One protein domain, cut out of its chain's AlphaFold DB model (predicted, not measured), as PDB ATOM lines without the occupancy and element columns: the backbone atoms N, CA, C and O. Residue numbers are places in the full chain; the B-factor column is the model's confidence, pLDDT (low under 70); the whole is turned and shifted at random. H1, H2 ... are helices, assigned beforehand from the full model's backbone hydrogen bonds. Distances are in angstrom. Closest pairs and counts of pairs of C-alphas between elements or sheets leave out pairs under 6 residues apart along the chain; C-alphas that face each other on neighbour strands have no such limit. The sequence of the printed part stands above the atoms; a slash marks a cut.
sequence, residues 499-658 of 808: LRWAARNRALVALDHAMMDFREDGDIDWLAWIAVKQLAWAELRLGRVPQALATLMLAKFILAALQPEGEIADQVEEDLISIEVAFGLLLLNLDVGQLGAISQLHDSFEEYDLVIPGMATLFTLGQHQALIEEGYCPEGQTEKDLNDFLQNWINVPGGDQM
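Overview. This is residues 499 to 658 of the 808 residues of an uncharacterized protein of Tsuneonella suprasediminis (UniProt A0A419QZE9). The longest helix, H5, runs through the middle of an all-helix domain, with the long helices H1, H3 and H4 to one side of it and shorter helices gathered round its last residues on the other. H3 packs on H4 and H1 packs on H3, while H5 reaches H3 and H4 with its later residues alone; past H5, H8 packs along it, H7 and H9 pack on H8, and H10 meets the end of H5 nearly at right angles. The printed part has 160 residues with ten named helices, H1 to H10 in order along the chain, and no named strand. It is compact, with a radius of gyration of the C-alphas of 16.9 A, and only just elongated, with spans of 52 by 34 by 29 A.

Along the chain. Begin with H5, residues 567 to 588: find C-alpha 567 at (211.726, -11.594, 118.013), and from there the helix runs 31.5 A to C-alpha 588 at (181.513, -3.203, 114.727). Before it in the chain look for H4, residues 545 to 562, 25.4 A long, and H3, residues 526 to 542, 24.7 A. Earlier still are H2, residues 516 to 520, 6.2 A, and H1, residues 500 to 514, 20.7 A, which begins with C-alpha 500 at (186.747, -21.882, 105.120). After H5 come H6, residues 595 to 598, 5.5 A; H7, residues 601 to 607, 10.0 A; H8, residues 611 to 620, 14.4 A; and H9, residues 624 to 629, 8.9 A. The last is H10, residues 639 to 650, 16.9 A long, which ends with C-alpha 650 at (186.183, -0.508, 109.310).

Arrangement. Start at H5, the hub, which touches four other helices. H3, H4 and H5 form a bundle, helices side by side, and it is up and down, each running against the one before it. H5 touches H3 with residues 579 to 586 alone, the same way at a shallow tilt of 18 degrees; the closest C-alphas are those of Leu 540 and Phe 583, 6.5 A apart. H4 and H5, a helical hairpin, only just touch, with 3 pairs of C-alphas within 8 A, closest at Val 545 and Leu 586, 7.7 A. H3 and H4 are another hairpin, at a shallow tilt of 14 degrees, with the C-alphas of Glu 539 and Ala 548 closest at 5.2 A. Beyond, H1 touches H3, opposite ways at 24 degrees, a shallow tilt; the closest C-alphas, of Leu 511 and Ala 531, are 5.0 A apart. H1 and H2 meet only through their link. Now look to the other helices round H5. H8 touches it, the same way at a shallow tilt of 12 degrees, with the C-alphas of Gly 584 and Pro 613 closest at 4.5 A. H7 and H8 form a hairpin at a shallow tilt of 21 degrees, closest at the C-alphas of His 602 and Gly 614, 4.8 A. H8 and H9 form a hairpin too, at 36 degrees, only just a steep tilt, closest at the C-alphas of Leu 618 and Leu 627, 6.6 A. H6 is close to H8 but not clearly touching it, with the C-alphas of Ile 598 and Thr 617 closest at 7.2 A. H10 and H5 only just touch, with 3 pairs of C-alphas within 8 A, and only at their ends, about perpendicular at 77 degrees; the C-alphas of Leu 585 and Ile 650 are closest at 6.4 A. In H1, H2, H3, H4, H5, H7, H8, H9 and H10 every O i to N i+4 pair is within hydrogen-bond range; H6 is too short for such a pair.

Size, cuts and confidence. The two C-alphas farthest apart are those of Glu 520 and Lys 640, 54.2 A. The printed part has no cut and no long link. The mean pLDDT of the printed part is 87.9; look for values under 70 at residues 635 to 637, 639 and 654.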
ATOM      1  N   LEU A 499     187.895 -22.030 100.950       92.50
ATOM      2  CA  LEU A 499     187.164 -23.159 101.534       92.50
ATOM      3  C   LEU A 499     187.325 -23.145 103.062       92.50
ATOM      4  O   LEU A 499     188.175 -23.828 103.638       92.50
ATOM      5  N   ARG A 500     186.554 -22.269 103.714       93.44
ATOM      6  CA  ARG A 500     186.747 -21.882 105.120       93.44
ATOM      7  C   ARG A 500     186.381 -22.983 106.114       93.44
ATOM      8  O   ARG A 500     187.084 -23.130 107.109       93.44
ATOM      9  N   TRP A 501     185.341 -23.773 105.854       95.19
ATOM     10  CA  TRP A 501     184.948 -24.883 106.729       95.19
ATOM     11  C   TRP A 501     185.950 -26.037 106.674       95.19
ATOM     12  O   TRP A 501     186.296 -26.610 107.707       95.19
ATOM     13  N   ALA A 502     186.477 -26.351 105.489       94.00
ATOM     14  CA  ALA A 502     187.547 -27.328 105.341       94.00
ATOM     15  C   ALA A 502     188.840 -26.847 106.016       94.00
ATOM     16  O   ALA A 502     189.471 -27.624 106.730       94.00
ATOM     17  N   ALA A 503     189.208 -25.569 105.848       95.25
ATOM     18  CA  ALA A 503     190.360 -24.975 106.528       95.25
ATOM     19  C   ALA A 503     190.229 -25.072 108.056       95.25
ATOM     20  O   ALA A 503     191.129 -25.579 108.723       95.25
ATOM     21  N   ARG A 504     189.070 -24.658 108.585       96.00
ATOM     22  CA  ARG A 504     188.718 -24.731 110.006       96.00
ATOM     23  C   ARG A 504     188.862 -26.148 110.552       96.00
ATOM     24  O   ARG A 504     189.533 -26.343 111.558       96.00
ATOM     25  N   ASN A 505     188.283 -27.141 109.876       94.19
ATOM     26  CA  ASN A 505     188.335 -28.527 110.345       94.19
ATOM     27  C   ASN A 505     189.772 -29.060 110.390       94.19
ATOM     28  O   ASN A 505     190.133 -29.765 111.325       94.19
ATOM     29  N   ARG A 506     190.619 -28.700 109.419       94.50
ATOM     30  CA  ARG A 506     192.030 -29.112 109.426       94.50
ATOM     31  C   ARG A 506     192.834 -28.440 110.532       94.50
ATOM     32  O   ARG A 506     193.612 -29.128 111.181       94.50
ATOM     33  N   ALA A 507     192.610 -27.151 110.785       96.38
ATOM     34  CA  ALA A 507     193.245 -26.447 111.897       96.38
ATOM     35  C   ALA A 507     192.816 -27.019 113.260       96.38
ATOM     36  O   ALA A 507     193.654 -27.201 114.136       96.38
ATOM     37  N   LEU A 508     191.533 -27.367 113.418       95.62
ATOM     38  CA  LEU A 508     191.016 -27.990 114.637       95.62
ATOM     39  C   LEU A 508     191.657 -29.360 114.902       95.62
ATOM     40  O   LEU A 508     192.114 -29.616 116.011       95.62
ATOM     41  N   VAL A 509     191.740 -30.220 113.880       92.88
ATOM     42  CA  VAL A 509     192.389 -31.536 114.010       92.88
ATOM     43  C   VAL A 509     193.891 -31.378 114.271       92.88
ATOM     44  O   VAL A 509     194.434 -32.073 115.123       92.88
ATOM     45  N   ALA A 510     194.565 -30.432 113.607       94.94
ATOM     46  CA  ALA A 510     195.970 -30.126 113.889       94.94
ATOM     47  C   ALA A 510     196.180 -29.714 115.353       94.94
ATOM     48  O   ALA A 510     197.131 -30.159 115.987       94.94
ATOM     49  N   LEU A 511     195.273 -28.899 115.899       95.50
ATOM     50  CA  LEU A 511     195.332 -28.460 117.287       95.50
ATOM     51  C   LEU A 511     195.135 -29.621 118.267       95.50
ATOM     52  O   LEU A 511     195.890 -29.715 119.229       95.50
ATOM     53  N   ASP A 512     194.177 -30.525 118.029       91.44
ATOM     54  CA  ASP A 512     194.009 -31.705 118.895       91.44
ATOM     55  C   ASP A 512     195.271 -32.579 118.902       91.44
ATOM     56  O   ASP A 512     195.743 -32.958 119.974       91.44
ATOM     57  N   HIS A 513     195.872 -32.814 117.728       90.06
ATOM     58  CA  HIS A 513     197.124 -33.561 117.609       90.06
ATOM     59  C   HIS A 513     198.296 -32.874 118.322       90.06
ATOM     60  O   HIS A 513     199.006 -33.541 119.075       90.06
ATOM     61  N   ALA A 514     198.470 -31.560 118.152       91.62
ATOM     62  CA  ALA A 514     199.516 -30.793 118.833       91.62
ATOM     63  C   ALA A 514     199.339 -30.779 120.363       91.62
ATOM     64  O   ALA A 514     200.312 -30.721 121.110       91.62
ATOM     65  N   MET A 515     198.098 -30.874 120.848       89.88
ATOM     66  CA  MET A 515     197.778 -30.917 122.280       89.88
ATOM     67  C   MET A 515     197.834 -32.332 122.880       89.88
ATOM     68  O   MET A 515     197.654 -32.489 124.092       89.88
ATOM     69  N   MET A 516     198.079 -33.382 122.086       85.50
ATOM     70  CA  MET A 516     198.202 -34.743 122.620       85.50
ATOM     71  C   MET A 516     199.416 -34.899 123.540       85.50
ATOM     72  O   MET A 516     199.288 -35.544 124.580       85.50
ATOM     73  N   ASP A 517     200.552 -34.281 123.213       81.38
ATOM     74  CA  ASP A 517     201.766 -34.341 124.042       81.38
ATOM     75  C   ASP A 517     201.541 -33.662 125.399       81.38
ATOM     76  O   ASP A 517     201.986 -34.149 126.437       81.38
ATOM     77  N   PHE A 518     200.719 -32.614 125.439       83.12
ATOM     78  CA  PHE A 518     200.309 -31.983 126.689       83.12
ATOM     79  C   PHE A 518     199.481 -32.932 127.571       83.12
ATOM     80  O   PHE A 518     199.689 -33.025 128.789       83.12
ATOM     81  N   ARG A 519     198.553 -33.678 126.957       77.94
ATOM     82  CA  ARG A 519     197.734 -34.681 127.656       77.94
ATOM     83  C   ARG A 519     198.580 -35.857 128.152       77.94
ATOM     84  O   ARG A 519     198.326 -36.354 129.242       77.94
ATOM     85  N   GLU A 520     199.561 -36.300 127.369       75.56
ATOM     86  CA  GLU A 520     200.423 -37.439 127.701       75.56
ATOM     87  C   GLU A 520     201.521 -37.036 128.703       75.56
ATOM     88  O   GLU A 520     201.552 -37.531 129.830       75.56
ATOM     89  N   ASP A 521     202.359 -36.067 128.347       71.62
ATOM     90  CA  ASP A 521     203.604 -35.745 129.050       71.62
ATOM     91  C   ASP A 521     203.591 -34.358 129.720       71.62
ATOM     92  O   ASP A 521     204.260 -34.157 130.735       71.62
ATOM     93  N   GLY A 522     202.728 -33.445 129.267       75.00
ATOM     94  CA  GLY A 522     202.535 -32.123 129.885       75.00
ATOM     95  C   GLY A 522     203.251 -30.997 129.166       75.00
ATOM     96  O   GLY A 522     203.193 -29.862 129.632       75.00
ATOM     97  N   ASP A 523     203.867 -31.323 128.037       79.25
ATOM     98  CA  ASP A 523     204.614 -30.405 127.196       79.25
ATOM     99  C   ASP A 523     203.709 -29.851 126.086       79.25
ATOM    100  O   ASP A 523     202.838 -30.550 125.566       79.25
ATOM    101  N   ILE A 524     203.896 -28.579 125.733       86.81
ATOM    102  CA  ILE A 524     203.188 -27.917 124.630       86.81
ATOM    103  C   ILE A 524     204.224 -27.515 123.585       86.81
ATOM    104  O   ILE A 524     205.187 -26.822 123.905       86.81
ATOM    105  N   ASP A 525     204.010 -27.951 122.346       88.00
ATOM    106  CA  ASP A 525     204.869 -27.626 121.210       88.00
ATOM    107  C   ASP A 525     204.414 -26.344 120.482       88.00
ATOM    108  O   ASP A 525     203.243 -25.954 120.522       88.00
ATOM    109  N   TRP A 526     205.339 -25.690 119.774       92.94
ATOM    110  CA  TRP A 526     205.063 -24.480 118.994       92.94
ATOM    111  C   TRP A 526     203.990 -24.684 117.911       92.94
ATOM    112  O   TRP A 526     203.235 -23.757 117.601       92.94
ATOM    113  N   LEU A 527     203.853 -25.895 117.365       94.69
ATOM    114  CA  LEU A 527     202.786 -26.233 116.425       94.69
ATOM    115  C   LEU A 527     201.390 -26.016 117.027       94.69
ATOM    116  O   LEU A 527     200.468 -25.681 116.280       94.69
ATOM    117  N   ALA A 528     201.222 -26.111 118.354       95.31
ATOM    118  CA  ALA A 528     199.956 -25.800 119.019       95.31
ATOM    119  C   ALA A 528     199.581 -24.317 118.863       95.31
ATOM    120  O   ALA A 528     198.424 -24.002 118.575       95.31
ATOM    121  N   TRP A 529     200.557 -23.405 118.967       96.00
ATOM    122  CA  TRP A 529     200.342 -21.980 118.699       96.00
ATOM    123  C   TRP A 529     199.972 -21.736 117.231       96.00
ATOM    124  O   TRP A 529     199.016 -21.018 116.936       96.00
ATOM    125  N   ILE A 530     200.675 -22.372 116.290       96.56
ATOM    126  CA  ILE A 530     200.355 -22.225 114.864       96.56
ATOM    127  C   ILE A 530     198.930 -22.730 114.575       96.56
ATOM    128  O   ILE A 530     198.179 -22.068 113.855       96.56
ATOM    129  N   ALA A 531     198.539 -23.864 115.162       97.38
ATOM    130  CA  ALA A 531     197.218 -24.458 114.989       97.38
ATOM    131  C   ALA A 531     196.098 -23.593 115.573       97.38
ATOM    132  O   ALA A 531     195.133 -23.287 114.867       97.38
ATOM    133  N   VAL A 532     196.240 -23.139 116.824       97.62
ATOM    134  CA  VAL A 532     195.229 -22.292 117.475       97.62
ATOM    135  C   VAL A 532     195.111 -20.937 116.774       97.62
ATOM    136  O   VAL A 532     194.002 -20.445 116.582       97.62
ATOM    137  N   LYS A 533     196.225 -20.380 116.277       96.88
ATOM    138  CA  LYS A 533     196.229 -19.157 115.465       96.88
ATOM    139  C   LYS A 533     195.433 -19.332 114.172       96.88
ATOM    140  O   LYS A 533     194.591 -18.495 113.842       96.88
ATOM    141  N   GLN A 534     195.674 -20.412 113.425       96.75
ATOM    142  CA  GLN A 534     194.925 -20.688 112.195       96.75
ATOM    143  C   GLN A 534     193.440 -20.939 112.468       96.75
ATOM    144  O   GLN A 534     192.595 -20.470 111.702       96.75
ATOM    145  N   LEU A 535     193.118 -21.630 113.564       97.56
ATOM    146  CA  LEU A 535     191.741 -21.850 113.988       97.56
ATOM    147  C   LEU A 535     191.049 -20.525 114.338       97.56
ATOM    148  O   LEU A 535     189.943 -20.291 113.857       97.56
ATOM    149  N   ALA A 536     191.714 -19.622 115.069       96.50
ATOM    150  CA  ALA A 536     191.163 -18.313 115.425       96.50
ATOM    151  C   ALA A 536     190.802 -17.508 114.170       96.50
ATOM    152  O   ALA A 536     189.681 -17.019 114.035       96.50
ATOM    153  N   TRP A 537     191.715 -17.453 113.195       95.19
ATOM    154  CA  TRP A 537     191.449 -16.819 111.903       95.19
ATOM    155  C   TRP A 537     190.307 -17.479 111.131       95.19
ATOM    156  O   TRP A 537     189.549 -16.787 110.448       95.19
ATOM    157  N   ALA A 538     190.177 -18.804 111.204       94.94
ATOM    158  CA  ALA A 538     189.095 -19.518 110.546       94.94
ATOM    159  C   ALA A 538     187.733 -19.185 111.178       94.94
ATOM    160  O   ALA A 538     186.806 -18.835 110.447       94.94
ATOM    161  N   GLU A 539     187.622 -19.208 112.509       95.81
ATOM    162  CA  GLU A 539     186.386 -18.861 113.224       95.81
ATOM    163  C   GLU A 539     186.002 -17.384 113.010       95.81
ATOM    164  O   GLU A 539     184.836 -17.078 112.749       95.81
ATOM    165  N   LEU A 540     186.983 -16.470 112.989       94.75
ATOM    166  CA  LEU A 540     186.760 -15.054 112.674       94.75
ATOM    167  C   LEU A 540     186.241 -14.842 111.245       94.75
ATOM    168  O   LEU A 540     185.268 -14.120 111.032       94.75
ATOM    169  N   ARG A 541     186.830 -15.514 110.251       92.75
ATOM    170  CA  ARG A 541     186.390 -15.439 108.842       92.75
ATOM    171  C   ARG A 541     185.054 -16.141 108.579       92.75
ATOM    172  O   ARG A 541     184.431 -15.895 107.541       92.75
ATOM    173  N   LEU A 542     184.635 -17.030 109.477       94.00
ATOM    174  CA  LEU A 542     183.299 -17.630 109.499       94.00
ATOM    175  C   LEU A 542     182.284 -16.770 110.270       94.00
ATOM    176  O   LEU A 542     181.086 -16.973 110.098       94.00
ATOM    177  N   GLY A 543     182.745 -15.801 111.070       93.94
ATOM    178  CA  GLY A 543     181.908 -14.834 111.793       93.94
ATOM    179  C   GLY A 543     181.445 -15.322 113.155       93.94
ATOM    180  O   GLY A 543     180.451 -14.829 113.678       93.94
ATOM    181  N   ARG A 544     182.120 -16.322 113.717       93.25
ATOM    182  CA  ARG A 544     181.638 -17.106 114.854       93.25
ATOM    183  C   ARG A 544     182.205 -16.584 116.166       93.25
ATOM    184  O   ARG A 544     183.247 -17.042 116.624       93.25
ATOM    185  N   VAL A 545     181.514 -15.617 116.768       92.44
ATOM    186  CA  VAL A 545     182.013 -14.875 117.939       92.44
ATOM    187  C   VAL A 545     182.309 -15.782 119.142       92.44
ATOM    188  O   VAL A 545     183.430 -15.701 119.651       92.44
ATOM    189  N   PRO A 546     181.410 -16.692 119.581       92.00
ATOM    190  CA  PRO A 546     181.702 -17.555 120.728       92.00
ATOM    191  C   PRO A 546     182.910 -18.475 120.499       92.00
ATOM    192  O   PRO A 546     183.740 -18.654 121.387       92.00
ATOM    193  N   GLN A 547     183.042 -19.037 119.294       93.88
ATOM    194  CA  GLN A 547     184.143 -19.936 118.940       93.88
ATOM    195  C   GLN A 547     185.471 -19.191 118.779       93.88
ATOM    196  O   GLN A 547     186.509 -19.693 119.215       93.88
ATOM    197  N   ALA A 548     185.451 -17.985 118.204       94.75
ATOM    198  CA  ALA A 548     186.629 -17.130 118.120       94.75
ATOM    199  C   ALA A 548     187.141 -16.754 119.520       94.75
ATOM    200  O   ALA A 548     188.340 -16.857 119.774       94.75
ATOM    201  N   LEU A 549     186.239 -16.407 120.449       93.31
ATOM    202  CA  LEU A 549     186.600 -16.105 121.839       93.31
ATOM    203  C   LEU A 549     187.197 -17.331 122.542       93.31
ATOM    204  O   LEU A 549     188.281 -17.238 123.113       93.31
ATOM    205  N   ALA A 550     186.550 -18.496 122.432       93.44
ATOM    206  CA  ALA A 550     187.065 -19.738 123.011       93.44
ATOM    207  C   ALA A 550     188.463 -20.097 122.474       93.44
ATOM    208  O   ALA A 550     189.333 -20.539 123.225       93.44
ATOM    209  N   THR A 551     188.702 -19.863 121.181       95.44
ATOM    210  CA  THR A 551     190.006 -20.119 120.556       95.44
ATOM    211  C   THR A 551     191.075 -19.147 121.056       95.44
ATOM    212  O   THR A 551     192.200 -19.564 121.314       95.44
ATOM    213  N   LEU A 552     190.734 -17.870 121.254       93.06
ATOM    214  CA  LEU A 552     191.639 -16.877 121.839       93.06
ATOM    215  C   LEU A 552     191.997 -17.189 123.294       93.06
ATOM    216  O   LEU A 552     193.163 -17.090 123.671       93.06
ATOM    217  N   MET A 553     191.027 -17.626 124.099       91.12
ATOM    218  CA  MET A 553     191.282 -18.074 125.471       91.12
ATOM    219  C   MET A 553     192.267 -19.251 125.495       91.12
ATOM    220  O   MET A 553     193.229 -19.253 126.267       91.12
ATOM    221  N   LEU A 554     192.077 -20.228 124.603       92.00
ATOM    222  CA  LEU A 554     193.003 -21.348 124.448       92.00
ATOM    223  C   LEU A 554     194.382 -20.893 123.947       92.00
ATOM    224  O   LEU A 554     195.401 -21.405 124.407       92.00
ATOM    225  N   ALA A 555     194.436 -19.909 123.049       93.38
ATOM    226  CA  ALA A 555     195.688 -19.338 122.571       93.38
ATOM    227  C   ALA A 555     196.485 -18.677 123.706       93.38
ATOM    228  O   ALA A 555     197.685 -18.919 123.816       93.38
ATOM    229  N   LYS A 556     195.823 -17.925 124.598       87.94
ATOM    230  CA  LYS A 556     196.470 -17.350 125.789       87.94
ATOM    231  C   LYS A 556     197.011 -18.432 126.722       87.94
ATOM    232  O   LYS A 556     198.132 -18.301 127.201       87.94
ATOM    233  N   PHE A 557     196.279 -19.529 126.921       86.19
ATOM    234  CA  PHE A 557     196.781 -20.682 127.677       86.19
ATOM    235  C   PHE A 557     198.041 -21.295 127.038       86.19
ATOM    236  O   PHE A 557     199.034 -21.524 127.727       86.19
ATOM    237  N   ILE A 558     198.027 -21.516 125.720       91.00
ATOM    238  CA  ILE A 558     199.168 -22.070 124.973       91.00
ATOM    239  C   ILE A 558     200.386 -21.140 125.058       91.00
ATOM    240  O   ILE A 558     201.490 -21.598 125.339       91.00
ATOM    241  N   LEU A 559     200.201 -19.833 124.873       89.44
ATOM    242  CA  LEU A 559     201.285 -18.852 124.959       89.44
ATOM    243  C   LEU A 559     201.829 -18.702 126.380       89.44
ATOM    244  O   LEU A 559     203.040 -18.578 126.558       89.44
ATOM    245  N   ALA A 560     200.960 -18.783 127.389       82.38
ATOM    246  CA  ALA A 560     201.377 -18.817 128.784       82.38
ATOM    247  C   ALA A 560     202.251 -20.042 129.087       82.38
ATOM    248  O   ALA A 560     203.112 -19.951 129.959       82.38
ATOM    249  N   ALA A 561     202.073 -21.154 128.370       81.19
ATOM    250  CA  ALA A 561     202.936 -22.321 128.498       81.19
ATOM    251  C   ALA A 561     204.233 -22.226 127.681       81.19
ATOM    252  O   ALA A 561     205.290 -22.622 128.163       81.19
ATOM    253  N   LEU A 562     204.164 -21.685 126.461       86.00
ATOM    254  CA  LEU A 562     205.311 -21.574 125.553       86.00
ATOM    255  C   LEU A 562     206.299 -20.469 125.947       86.00
ATOM    256  O   LEU A 562     207.485 -20.610 125.669       86.00
ATOM    257  N   GLN A 563     205.815 -19.384 126.564       81.38
ATOM    258  CA  GLN A 563     206.626 -18.249 127.026       81.38
ATOM    259  C   GLN A 563     207.606 -17.734 125.943       81.38
ATOM    260  O   GLN A 563     208.819 -17.766 126.156       81.38
ATOM    261  N   PRO A 564     207.117 -17.294 124.764       86.81
ATOM    262  CA  PRO A 564     207.992 -16.808 123.699       86.81
ATOM    263  C   PRO A 564     208.806 -15.586 124.156       86.81
ATOM    264  O   PRO A 564     208.299 -14.727 124.875       86.81
ATOM    265  N   GLU A 565     210.060 -15.490 123.709       82.94
ATOM    266  CA  GLU A 565     210.981 -14.390 124.038       82.94
ATOM    267  C   GLU A 565     211.638 -13.822 122.762       82.94
ATOM    268  O   GLU A 565     211.743 -14.498 121.733       82.94
ATOM    269  N   GLY A 566     212.104 -12.570 122.824       90.25
ATOM    270  CA  GLY A 566     212.786 -11.896 121.711       90.25
ATOM    271  C   GLY A 566     211.886 -11.677 120.489       90.25
ATOM    272  O   GLY A 566     210.698 -11.418 120.633       90.25
ATOM    273  N   GLU A 567     212.444 -11.830 119.283       91.50
ATOM    274  CA  GLU A 567     211.726 -11.594 118.013       91.50
ATOM    275  C   GLU A 567     210.453 -12.450 117.863       91.50
ATOM    276  O   GLU A 567     209.504 -12.049 117.192       91.50
ATOM    277  N   ILE A 568     210.410 -13.633 118.489       90.81
ATOM    278  CA  ILE A 568     209.223 -14.500 118.465       90.81
ATOM    279  C   ILE A 568     208.093 -13.883 119.297       90.81
ATOM    280  O   ILE A 568     206.938 -13.961 118.886       90.81
ATOM    281  N   ALA A 569     208.412 -13.270 120.442       91.56
ATOM    282  CA  ALA A 569     207.423 -12.595 121.280       91.56
ATOM    283  C   ALA A 569     206.803 -11.403 120.540       91.56
ATOM    284  O   ALA A 569     205.580 -11.303 120.485       91.56
ATOM    285  N   ASP A 570     207.639 -10.591 119.887       93.69
ATOM    286  CA  ASP A 570     207.189  -9.455 119.074       93.69
ATOM    287  C   ASP A 570     206.240  -9.928 117.955       93.69
ATOM    288  O   ASP A 570     205.164  -9.367 117.750       93.69
ATOM    289  N   GLN A 571     206.584 -11.027 117.268       93.81
ATOM    290  CA  GLN A 571     205.735 -11.586 116.214       93.81
ATOM    291  C   GLN A 571     204.393 -12.116 116.741       93.81
ATOM    292  O   GLN A 571     203.373 -11.987 116.058       93.81
ATOM    293  N   VAL A 572     204.387 -12.731 117.927       95.44
ATOM    294  CA  VAL A 572     203.166 -13.211 118.591       95.44
ATOM    295  C   VAL A 572     202.271 -12.042 118.985       95.44
ATOM    296  O   VAL A 572     201.062 -12.117 118.778       95.44
ATOM    297  N   GLU A 573     202.844 -10.966 119.521       93.50
ATOM    298  CA  GLU A 573     202.100  -9.755 119.871       93.50
ATOM    299  C   GLU A 573     201.442  -9.137 118.627       93.50
ATOM    300  O   GLU A 573     200.239  -8.876 118.628       93.50
ATOM    301  N   GLU A 574     202.181  -9.011 117.519       94.62
ATOM    302  CA  GLU A 574     201.633  -8.549 116.237       94.62
ATOM    303  C   GLU A 574     200.501  -9.451 115.705       94.62
ATOM    304  O   GLU A 574     199.476  -8.959 115.212       94.62
ATOM    305  N   ASP A 575     200.669 -10.775 115.803       94.44
ATOM    306  CA  ASP A 575     199.653 -11.758 115.415       94.44
ATOM    307  C   ASP A 575     198.375 -11.594 116.260       94.44
ATOM    308  O   ASP A 575     197.269 -11.580 115.709       94.44
ATOM    309  N   LEU A 576     198.509 -11.456 117.585       94.50
ATOM    310  CA  LEU A 576     197.388 -11.280 118.513       94.50
ATOM    311  C   LEU A 576     196.654  -9.964 118.265       94.50
ATOM    312  O   LEU A 576     195.431  -9.984 118.133       94.50
ATOM    313  N   ILE A 577     197.382  -8.855 118.101       93.00
ATOM    314  CA  ILE A 577     196.797  -7.558 117.739       93.00
ATOM    315  C   ILE A 577     196.001  -7.691 116.439       93.00
ATOM    316  O   ILE A 577     194.873  -7.214 116.352       93.00
ATOM    317  N   SER A 578     196.538  -8.384 115.433       92.62
ATOM    318  CA  SER A 578     195.844  -8.587 114.155       92.62
ATOM    319  C   SER A 578     194.545  -9.390 114.311       92.62
ATOM    320  O   SER A 578     193.532  -9.062 113.686       92.62
ATOM    321  N   ILE A 579     194.555 -10.424 115.154       94.00
ATOM    322  CA  ILE A 579     193.370 -11.232 115.471       94.00
ATOM    323  C   ILE A 579     192.337 -10.396 116.229       94.00
ATOM    324  O   ILE A 579     191.156 -10.422 115.892       94.00
ATOM    325  N   GLU A 580     192.771  -9.621 117.216       93.56
ATOM    326  CA  GLU A 580     191.920  -8.732 117.998       93.56
ATOM    327  C   GLU A 580     191.290  -7.618 117.147       93.56
ATOM    328  O   GLU A 580     190.096  -7.337 117.270       93.56
ATOM    329  N   VAL A 581     192.052  -7.039 116.216       92.31
ATOM    330  CA  VAL A 581     191.561  -6.082 115.214       92.31
ATOM    331  C   VAL A 581     190.462  -6.715 114.359       92.31
ATOM    332  O   VAL A 581     189.417  -6.098 114.150       92.31
ATOM    333  N   ALA A 582     190.662  -7.947 113.885       92.50
ATOM    334  CA  ALA A 582     189.661  -8.675 113.106       92.50
ATOM    335  C   ALA A 582     188.425  -9.056 113.938       92.50
ATOM    336  O   ALA A 582     187.301  -9.010 113.438       92.50
ATOM    337  N   PHE A 583     188.605  -9.378 115.216       94.00
ATOM    338  CA  PHE A 583     187.500  -9.618 116.136       94.00
ATOM    339  C   PHE A 583     186.682  -8.340 116.345       94.00
ATOM    340  O   PHE A 583     185.461  -8.361 116.188       94.00
ATOM    341  N   GLY A 584     187.334  -7.206 116.610       92.44
ATOM    342  CA  GLY A 584     186.652  -5.921 116.737       92.44
ATOM    343  C   GLY A 584     185.852  -5.554 115.483       92.44
ATOM    344  O   GLY A 584     184.725  -5.087 115.610       92.44
ATOM    345  N   LEU A 585     186.346  -5.876 114.279       91.25
ATOM    346  CA  LEU A 585     185.575  -5.712 113.037       91.25
ATOM    347  C   LEU A 585     184.260  -6.507 113.025       91.25
ATOM    348  O   LEU A 585     183.252  -5.985 112.551       91.25
ATOM    349  N   LEU A 586     184.230  -7.739 113.550       91.81
ATOM    350  CA  LEU A 586     182.979  -8.508 113.656       91.81
ATOM    351  C   LEU A 586     181.961  -7.827 114.567       91.81
ATOM    352  O   LEU A 586     180.766  -7.858 114.274       91.81
ATOM    353  N   LEU A 587     182.439  -7.228 115.661       91.94
ATOM    354  CA  LEU A 587     181.604  -6.538 116.644       91.94
ATOM    355  C   LEU A 587     181.068  -5.215 116.088       91.94
ATOM    356  O   LEU A 587     179.882  -4.935 116.222       91.94
ATOM    357  N   LEU A 588     181.909  -4.451 115.387       89.00
ATOM    358  CA  LEU A 588     181.513  -3.203 114.727       89.00
ATOM    359  C   LEU A 588     180.489  -3.424 113.600       89.00
ATOM    360  O   LEU A 588     179.724  -2.514 113.284       89.00
ATOM    361  N   ASN A 589     180.461  -4.623 113.013       87.19
ATOM    362  CA  ASN A 589     179.514  -5.017 111.968       87.19
ATOM    363  C   ASN A 589     178.212  -5.641 112.509       87.19
ATOM    364  O   ASN A 589     177.420  -6.151 111.718       87.19
ATOM    365  N   LEU A 590     177.977  -5.635 113.827       89.81
ATOM    366  CA  LEU A 590     176.749  -6.184 114.406       89.81
ATOM    367  C   LEU A 590     175.507  -5.380 114.012       89.81
ATOM    368  O   LEU A 590     175.499  -4.146 114.004       89.81
ATOM    369  N   ASP A 591     174.411  -6.099 113.784       87.88
ATOM    370  CA  ASP A 591     173.113  -5.476 113.564       87.88
ATOM    371  C   ASP A 591     172.545  -4.897 114.867       87.88
ATOM    372  O   ASP A 591     172.731  -5.435 115.960       87.88
ATOM    373  N   VAL A 592     171.721  -3.847 114.753       87.50
ATOM    374  CA  VAL A 592     171.053  -3.200 115.905       87.50
ATOM    375  C   VAL A 592     170.270  -4.206 116.766       87.50
ATOM    376  O   VAL A 592     170.185  -4.052 117.983       87.50
ATOM    377  N   GLY A 593     169.707  -5.250 116.148       88.62
ATOM    378  CA  GLY A 593     168.979  -6.310 116.853       88.62
ATOM    379  C   GLY A 593     169.860  -7.213 117.725       88.62
ATOM    380  O   GLY A 593     169.347  -7.819 118.660       88.62
ATOM    381  N   GLN A 594     171.164  -7.278 117.452       90.00
ATOM    382  CA  GLN A 594     172.126  -8.141 118.141       90.00
ATOM    383  C   GLN A 594     172.819  -7.443 119.320       90.00
ATOM    384  O   GLN A 594     173.381  -8.109 120.186       90.00
ATOM    385  N   LEU A 595     172.747  -6.109 119.408       90.88
ATOM    386  CA  LEU A 595     173.456  -5.325 120.430       90.88
ATOM    387  C   LEU A 595     173.088  -5.719 121.865       90.88
ATOM    388  O   LEU A 595     173.933  -5.691 122.755       90.88
ATOM    389  N   GLY A 596     171.839  -6.133 122.093       89.94
ATOM    390  CA  GLY A 596     171.402  -6.606 123.406       89.94
ATOM    391  C   GLY A 596     172.141  -7.860 123.886       89.94
ATOM    392  O   GLY A 596     172.291  -8.037 125.090       89.94
ATOM    393  N   ALA A 597     172.626  -8.705 122.972       89.25
ATOM    394  CA  ALA A 597     173.310  -9.952 123.310       89.25
ATOM    395  C   ALA A 597     174.776  -9.746 123.734       89.25
ATOM    396  O   ALA A 597     175.332 -10.596 124.424       89.25
ATOM    397  N   ILE A 598     175.397  -8.617 123.367       91.38
ATOM    398  CA  ILE A 598     176.806  -8.318 123.683       91.38
ATOM    399  C   ILE A 598     176.979  -7.363 124.871       91.38
ATOM    400  O   ILE A 598     178.098  -6.963 125.179       91.38
ATOM    401  N   SER A 599     175.901  -6.988 125.568       88.62
ATOM    402  CA  SER A 599     175.948  -5.951 126.612       88.62
ATOM    403  C   SER A 599     176.833  -6.288 127.818       88.62
ATOM    404  O   SER A 599     177.175  -5.388 128.572       88.62
ATOM    405  N   GLN A 600     177.146  -7.570 128.028       85.81
ATOM    406  CA  GLN A 600     178.015  -8.066 129.107       85.81
ATOM    407  C   GLN A 600     179.380  -8.546 128.594       85.81
ATOM    408  O   GLN A 600     180.195  -9.040 129.365       85.81
ATOM    409  N   LEU A 601     179.621  -8.452 127.282       88.12
ATOM    410  CA  LEU A 601     180.802  -9.043 126.664       88.12
ATOM    411  C   LEU A 601     182.073  -8.232 126.953       88.12
ATOM    412  O   LEU A 601     183.159  -8.799 126.964       88.12
ATOM    413  N   HIS A 602     181.932  -6.932 127.230       88.31
ATOM    414  CA  HIS A 602     183.047  -6.059 127.586       88.31
ATOM    415  C   HIS A 602     183.802  -6.565 128.828       88.31
ATOM    416  O   HIS A 602     184.997  -6.820 128.728       88.31
ATOM    417  N   ASP A 603     183.101  -6.837 129.933       86.31
ATOM    418  CA  ASP A 603     183.708  -7.359 131.168       86.31
ATOM    419  C   ASP A 603     184.451  -8.685 130.924       86.31
ATOM    420  O   ASP A 603     185.505  -8.941 131.503       86.31
ATOM    421  N   SER A 604     183.918  -9.530 130.031       85.62
ATOM    422  CA  SER A 604     184.592 -10.774 129.634       85.62
ATOM    423  C   SER A 604     185.879 -10.489 128.859       85.62
ATOM    424  O   SER A 604     186.881 -11.166 129.060       85.62
ATOM    425  N   PHE A 605     185.882  -9.494 127.972       89.81
ATOM    426  CA  PHE A 605     187.094  -9.100 127.261       89.81
ATOM    427  C   PHE A 605     188.152  -8.516 128.200       89.81
ATOM    428  O   PHE A 605     189.321  -8.848 128.032       89.81
ATOM    429  N   GLU A 606     187.768  -7.731 129.210       86.06
ATOM    430  CA  GLU A 606     188.712  -7.247 130.224       86.06
ATOM    431  C   GLU A 606     189.326  -8.390 131.042       86.06
ATOM    432  O   GLU A 606     190.540  -8.413 131.238       86.06
ATOM    433  N   GLU A 607     188.524  -9.375 131.468       83.94
ATOM    434  CA  GLU A 607     189.018 -10.543 132.218       83.94
ATOM    435  C   GLU A 607     190.115 -11.296 131.453       83.94
ATOM    436  O   GLU A 607     191.091 -11.764 132.043       83.94
ATOM    437  N   TYR A 608     189.970 -11.388 130.130       83.44
ATOM    438  CA  TYR A 608     190.942 -12.032 129.260       83.44
ATOM    439  C   TYR A 608     191.944 -11.066 128.642       83.44
ATOM    440  O   TYR A 608     192.673 -11.522 127.774       83.44
ATOM    441  N   ASP A 609     192.029  -9.797 129.049       86.38
ATOM    442  CA  ASP A 609     192.961  -8.800 128.495       86.38
ATOM    443  C   ASP A 609     192.865  -8.694 126.953       86.38
ATOM    444  O   ASP A 609     193.846  -8.829 126.222       86.38
ATOM    445  N   LEU A 610     191.633  -8.593 126.444       89.88
ATOM    446  CA  LEU A 610     191.281  -8.421 125.029       89.88
ATOM    447  C   LEU A 610     190.811  -6.980 124.800       89.88
ATOM    448  O   LEU A 610     189.622  -6.689 124.633       89.88
ATOM    449  N   VAL A 611     191.777  -6.067 124.819       89.38
ATOM    450  CA  VAL A 611     191.567  -4.612 124.843       89.38
ATOM    451  C   VAL A 611     190.802  -4.129 123.606       89.38
ATOM    452  O   VAL A 611     189.837  -3.367 123.705       89.38
ATOM    453  N   ILE A 612     191.196  -4.574 122.413       90.81
ATOM    454  CA  ILE A 612     190.653  -4.046 121.155       90.81
ATOM    455  C   ILE A 612     189.189  -4.509 120.938       90.81
ATOM    456  O   ILE A 612     188.343  -3.663 120.624       90.81
ATOM    457  N   PRO A 613     188.814  -5.790 121.154       92.56
ATOM    458  CA  PRO A 613     187.411  -6.216 121.160       92.56
ATOM    459  C   PRO A 613     186.564  -5.541 122.248       92.56
ATOM    460  O   PRO A 613     185.404  -5.199 121.994       92.56
ATOM    461  N   GLY A 614     187.135  -5.297 123.436       92.31
ATOM    462  CA  GLY A 614     186.481  -4.556 124.519       92.31
ATOM    463  C   GLY A 614     186.082  -3.142 124.088       92.31
ATOM    464  O   GLY A 614     184.916  -2.755 124.221       92.31
ATOM    465  N   MET A 615     187.011  -2.421 123.457       90.50
ATOM    466  CA  MET A 615     186.771  -1.101 122.870       90.50
ATOM    467  C   MET A 615     185.683  -1.134 121.785       90.50
ATOM    468  O   MET A 615     184.763  -0.310 121.792       90.50
ATOM    469  N   ALA A 616     185.756  -2.094 120.856       91.00
ATOM    470  CA  ALA A 616     184.756  -2.250 119.801       91.00
ATOM    471  C   ALA A 616     183.353  -2.505 120.375       91.00
ATOM    472  O   ALA A 616     182.374  -1.944 119.881       91.00
ATOM    473  N   THR A 617     183.251  -3.297 121.445       92.62
ATOM    474  CA  THR A 617     181.985  -3.597 122.132       92.62
ATOM    475  C   THR A 617     181.336  -2.329 122.677       92.62
ATOM    476  O   THR A 617     180.191  -2.028 122.334       92.62
ATOM    477  N   LEU A 618     182.068  -1.546 123.475       90.88
ATOM    478  CA  LEU A 618     181.543  -0.312 124.071       90.88
ATOM    479  C   LEU A 618     181.137   0.712 123.018       90.88
ATOM    480  O   LEU A 618     180.089   1.352 123.144       90.88
ATOM    481  N   PHE A 619     181.934   0.842 121.957       89.25
ATOM    482  CA  PHE A 619     181.588   1.723 120.854       89.25
ATOM    483  C   PHE A 619     180.302   1.284 120.152       89.25
ATOM    484  O   PHE A 619     179.409   2.105 119.948       89.25
ATOM    485  N   THR A 620     180.177  -0.005 119.830       89.69
ATOM    486  CA  THR A 620     178.993  -0.552 119.148       89.69
ATOM    487  C   THR A 620     177.731  -0.390 120.010       89.69
ATOM    488  O   THR A 620     176.642  -0.141 119.493       89.69
ATOM    489  N   LEU A 621     177.870  -0.439 121.339       91.31
ATOM    490  CA  LEU A 621     176.797  -0.160 122.300       91.31
ATOM    491  C   LEU A 621     176.494   1.342 122.493       91.31
ATOM    492  O   LEU A 621     175.545   1.685 123.201       91.31
ATOM    493  N   GLY A 622     177.277   2.245 121.895       88.00
ATOM    494  CA  GLY A 622     177.138   3.697 122.045       88.00
ATOM    495  C   GLY A 622     177.581   4.237 123.411       88.00
ATOM    496  O   GLY A 622     177.161   5.324 123.814       88.00
ATOM    497  N   GLN A 623     178.413   3.497 124.152       87.50
ATOM    498  CA  GLN A 623     178.869   3.853 125.500       87.50
ATOM    499  C   GLN A 623     180.116   4.753 125.474       87.50
ATOM    500  O   GLN A 623     181.173   4.417 125.999       87.50
ATOM    501  N   HIS A 624     179.993   5.942 124.879       80.88
ATOM    502  CA  HIS A 624     181.124   6.871 124.720       80.88
ATOM    503  C   HIS A 624     181.760   7.326 126.039       80.88
ATOM    504  O   HIS A 624     182.967   7.537 126.092       80.88
ATOM    505  N   GLN A 625     180.962   7.475 127.100       82.88
ATOM    506  CA  GLN A 625     181.480   7.867 128.411       82.88
ATOM    507  C   GLN A 625     182.374   6.768 129.012       82.88
ATOM    508  O   GLN A 625     183.437   7.092 129.531       82.88
ATOM    509  N   ALA A 626     181.989   5.492 128.872       86.44
ATOM    510  CA  ALA A 626     182.770   4.352 129.358       86.44
ATOM    511  C   ALA A 626     184.125   4.253 128.639       86.44
ATOM    512  O   ALA A 626     185.158   4.165 129.288       86.44
ATOM    513  N   LEU A 627     184.145   4.444 127.310       83.94
ATOM    514  CA  LEU A 627     185.388   4.487 126.522       83.94
ATOM    515  C   LEU A 627     186.407   5.527 127.027       83.94
ATOM    516  O   LEU A 627     187.613   5.338 126.877       83.94
ATOM    517  N   ILE A 628     185.934   6.645 127.587       80.75
ATOM    518  CA  ILE A 628     186.795   7.683 128.167       80.75
ATOM    519  C   ILE A 628     187.219   7.294 129.586       80.75
ATOM    520  O   ILE A 628     188.392   7.425 129.925       80.75
ATOM    521  N   GLU A 629     186.275   6.843 130.415       83.06
ATOM    522  CA  GLU A 629     186.520   6.490 131.821       83.06
ATOM    523  C   GLU A 629     187.492   5.316 131.974       83.06
ATOM    524  O   GLU A 629     188.319   5.328 132.885       83.06
ATOM    525  N   GLU A 630     187.447   4.359 131.053       79.94
ATOM    526  CA  GLU A 630     188.318   3.180 131.026       79.94
ATOM    527  C   GLU A 630     189.638   3.426 130.273       79.94
ATOM    528  O   GLU A 630     190.508   2.563 130.220       79.94
ATOM    529  N   GLY A 631     189.837   4.630 129.722       78.31
ATOM    530  CA  GLY A 631     191.124   5.048 129.159       78.31
ATOM    531  C   GLY A 631     191.413   4.576 127.731       78.31
ATOM    532  O   GLY A 631     192.530   4.771 127.253       78.31
ATOM    533  N   TYR A 632     190.426   4.031 127.009       78.50
ATOM    534  CA  TYR A 632     190.567   3.696 125.582       78.50
ATOM    535  C   TYR A 632     190.767   4.940 124.700       78.50
ATOM    536  O   TYR A 632     191.353   4.860 123.620       78.50
ATOM    537  N   CYS A 633     190.284   6.104 125.148       71.81
ATOM    538  CA  CYS A 633     190.446   7.383 124.461       71.81
ATOM    539  C   CYS A 633     191.599   8.206 125.079       71.81
ATOM    540  O   CYS A 633     191.500   8.598 126.246       71.81
ATOM    541  N   PRO A 634     192.675   8.528 124.332       70.38
ATOM    542  CA  PRO A 634     193.782   9.333 124.852       70.38
ATOM    543  C   PRO A 634     193.354  10.736 125.315       70.38
ATOM    544  O   PRO A 634     192.525  11.390 124.676       70.38
ATOM    545  N   GLU A 635     193.978  11.242 126.388       66.06
ATOM    546  CA  GLU A 635     193.685  12.572 126.938       66.06
ATOM    547  C   GLU A 635     193.807  13.676 125.869       66.06
ATOM    548  O   GLU A 635     194.870  13.904 125.287       66.06
ATOM    549  N   GLY A 636     192.708  14.399 125.627       67.00
ATOM    550  CA  GLY A 636     192.651  15.516 124.679       67.00
ATOM    551  C   GLY A 636     192.106  15.179 123.287       67.00
ATOM    552  O   GLY A 636     191.976  16.100 122.479       67.00
ATOM    553  N   GLN A 637     191.752  13.920 123.005       69.38
ATOM    554  CA  GLN A 637     191.008  13.563 121.792       69.38
ATOM    555  C   GLN A 637     189.516  13.903 121.914       69.38
ATOM    556  O   GLN A 637     188.918  13.842 122.988       69.38
ATOM    557  N   THR A 638     188.911  14.300 120.795       70.06
ATOM    558  CA  THR A 638     187.486  14.634 120.705       70.06
ATOM    559  C   THR A 638     186.655  13.428 120.263       70.06
ATOM    560  O   THR A 638     187.160  12.503 119.635       70.06
ATOM    561  N   GLU A 639     185.342  13.466 120.502       68.94
ATOM    562  CA  GLU A 639     184.385  12.463 119.991       68.94
ATOM    563  C   GLU A 639     184.479  12.277 118.464       68.94
ATOM    564  O   GLU A 639     184.219  11.201 117.926       68.94
ATOM    565  N   LYS A 640     184.889  13.328 117.748       77.31
ATOM    566  CA  LYS A 640     185.134  13.264 116.311       77.31
ATOM    567  C   LYS A 640     186.364  12.413 115.978       77.31
ATOM    568  O   LYS A 640     186.293  11.621 115.050       77.31
ATOM    569  N   ASP A 641     187.447  12.551 116.735       77.25
ATOM    570  CA  ASP A 641     188.687  11.802 116.501       77.25
ATOM    571  C   ASP A 641     188.472  10.297 116.730       77.25
ATOM    572  O   ASP A 641     188.939   9.478 115.941       77.25
ATOM    573  N   LEU A 642     187.676   9.940 117.746       75.19
ATOM    574  CA  LEU A 642     187.263   8.560 118.013       75.19
ATOM    575  C   LEU A 642     186.426   7.979 116.862       75.19
ATOM    576  O   LEU A 642     186.696   6.879 116.380       75.19
ATOM    577  N   ASN A 643     185.430   8.733 116.386       76.81
ATOM    578  CA  ASN A 643     184.616   8.323 115.241       76.81
ATOM    579  C   ASN A 643     185.455   8.174 113.960       76.81
ATOM    580  O   ASN A 643     185.273   7.205 113.225       76.81
ATOM    581  N   ASP A 644     186.389   9.094 113.706       81.94
ATOM    582  CA  ASP A 644     187.295   9.032 112.556       81.94
ATOM    583  C   ASP A 644     188.222   7.799 112.655       81.94
ATOM    584  O   ASP A 644     188.422   7.094 111.665       81.94
ATOM    585  N   PHE A 645     188.741   7.480 113.848       81.94
ATOM    586  CA  PHE A 645     189.540   6.273 114.091       81.94
ATOM    587  C   PHE A 645     188.759   4.988 113.778       81.94
ATOM    588  O   PHE A 645     189.254   4.128 113.051       81.94
ATOM    589  N   LEU A 646     187.517   4.877 114.246       78.19
ATOM    590  CA  LEU A 646     186.689   3.685 114.034       78.19
ATOM    591  C   LEU A 646     186.213   3.542 112.588       78.19
ATOM    592  O   LEU A 646     186.179   2.434 112.055       78.19
ATOM    593  N   GLN A 647     185.926   4.655 111.906       77.19
ATOM    594  CA  GLN A 647     185.681   4.622 110.464       77.19
ATOM    595  C   GLN A 647     186.917   4.162 109.690       77.19
ATOM    596  O   GLN A 647     186.788   3.413 108.722       77.19
ATOM    597  N   ASN A 648     188.116   4.569 110.108       84.06
ATOM    598  CA  ASN A 648     189.347   4.058 109.513       84.06
ATOM    599  C   ASN A 648     189.546   2.567 109.816       84.06
ATOM    600  O   ASN A 648     189.989   1.842 108.930       84.06
ATOM    601  N   TRP A 649     189.164   2.100 111.009       85.75
ATOM    602  CA  TRP A 649     189.232   0.688 111.381       85.75
ATOM    603  C   TRP A 649     188.345  -0.181 110.478       85.75
ATOM    604  O   TRP A 649     188.838  -1.137 109.890       85.75
ATOM    605  N   ILE A 650     187.084   0.203 110.243       79.00
ATOM    606  CA  ILE A 650     186.183  -0.508 109.310       79.00
ATOM    607  C   ILE A 650     186.798  -0.638 107.900       79.00
ATOM    608  O   ILE A 650     186.546  -1.613 107.194       79.00
ATOM    609  N   ASN A 651     187.634   0.323 107.497       80.69
ATOM    610  CA  ASN A 651     188.297   0.357 106.192       80.69
ATOM    611  C   ASN A 651     189.728  -0.226 106.196       80.69
ATOM    612  O   ASN A 651     190.482   0.005 105.245       80.69
ATOM    613  N   VAL A 652     190.126  -0.964 107.239       83.12
ATOM    614  CA  VAL A 652     191.452  -1.597 107.317       83.12
ATOM    615  C   VAL A 652     191.651  -2.584 106.154       83.12
ATOM    616  O   VAL A 652     190.744  -3.363 105.838       83.12
ATOM    617  N   PRO A 653     192.834  -2.591 105.503       74.62
ATOM    618  CA  PRO A 653     193.161  -3.575 104.475       74.62
ATOM    619  C   PRO A 653     192.946  -5.013 104.967       74.62
ATOM    620  O   PRO A 653     193.477  -5.398 106.005       74.62
ATOM    621  N   GLY A 654     192.184  -5.813 104.218       69.69
ATOM    622  CA  GLY A 654     191.811  -7.178 104.606       69.69
ATOM    623  C   GLY A 654     190.460  -7.296 105.322       69.69
ATOM    624  O   GLY A 654     189.983  -8.415 105.509       69.69
ATOM    625  N   GLY A 655     189.799  -6.180 105.661       76.19
ATOM    626  CA  GLY A 655     188.430  -6.185 106.193       76.19
ATOM    627  C   GLY A 655     187.400  -6.797 105.232       76.19
ATOM    628  O   GLY A 655     186.400  -7.354 105.669       76.19
ATOM    629  N   ASP A 656     187.683  -6.802 103.928       79.50
ATOM    630  CA  ASP A 656     186.894  -7.479 102.891       79.50
ATOM    631  C   ASP A 656     186.909  -9.014 103.000       79.50
ATOM    632  O   ASP A 656     186.055  -9.691 102.423       79.50
ATOM    633  N   GLN A 657     187.858  -9.583 103.749       80.31
ATOM    634  CA  GLN A 657     187.902 -11.018 104.034       80.31
ATOM    635  C   GLN A 657     186.940 -11.430 105.155       80.31
ATOM    636  O   GLN A 657     186.633 -12.623 105.275       80.31
ATOM    637  N   MET A 658     186.472 -10.469 105.956       87.56
ATOM    638  CA  MET A 658     185.529 -10.703 107.045       87.56
ATOM    639  C   MET A 658     184.129 -11.007 106.491       87.56
ATOM    640  O   MET A 658     183.773 -10.567 105.394       87.56
TER     641      MET A 658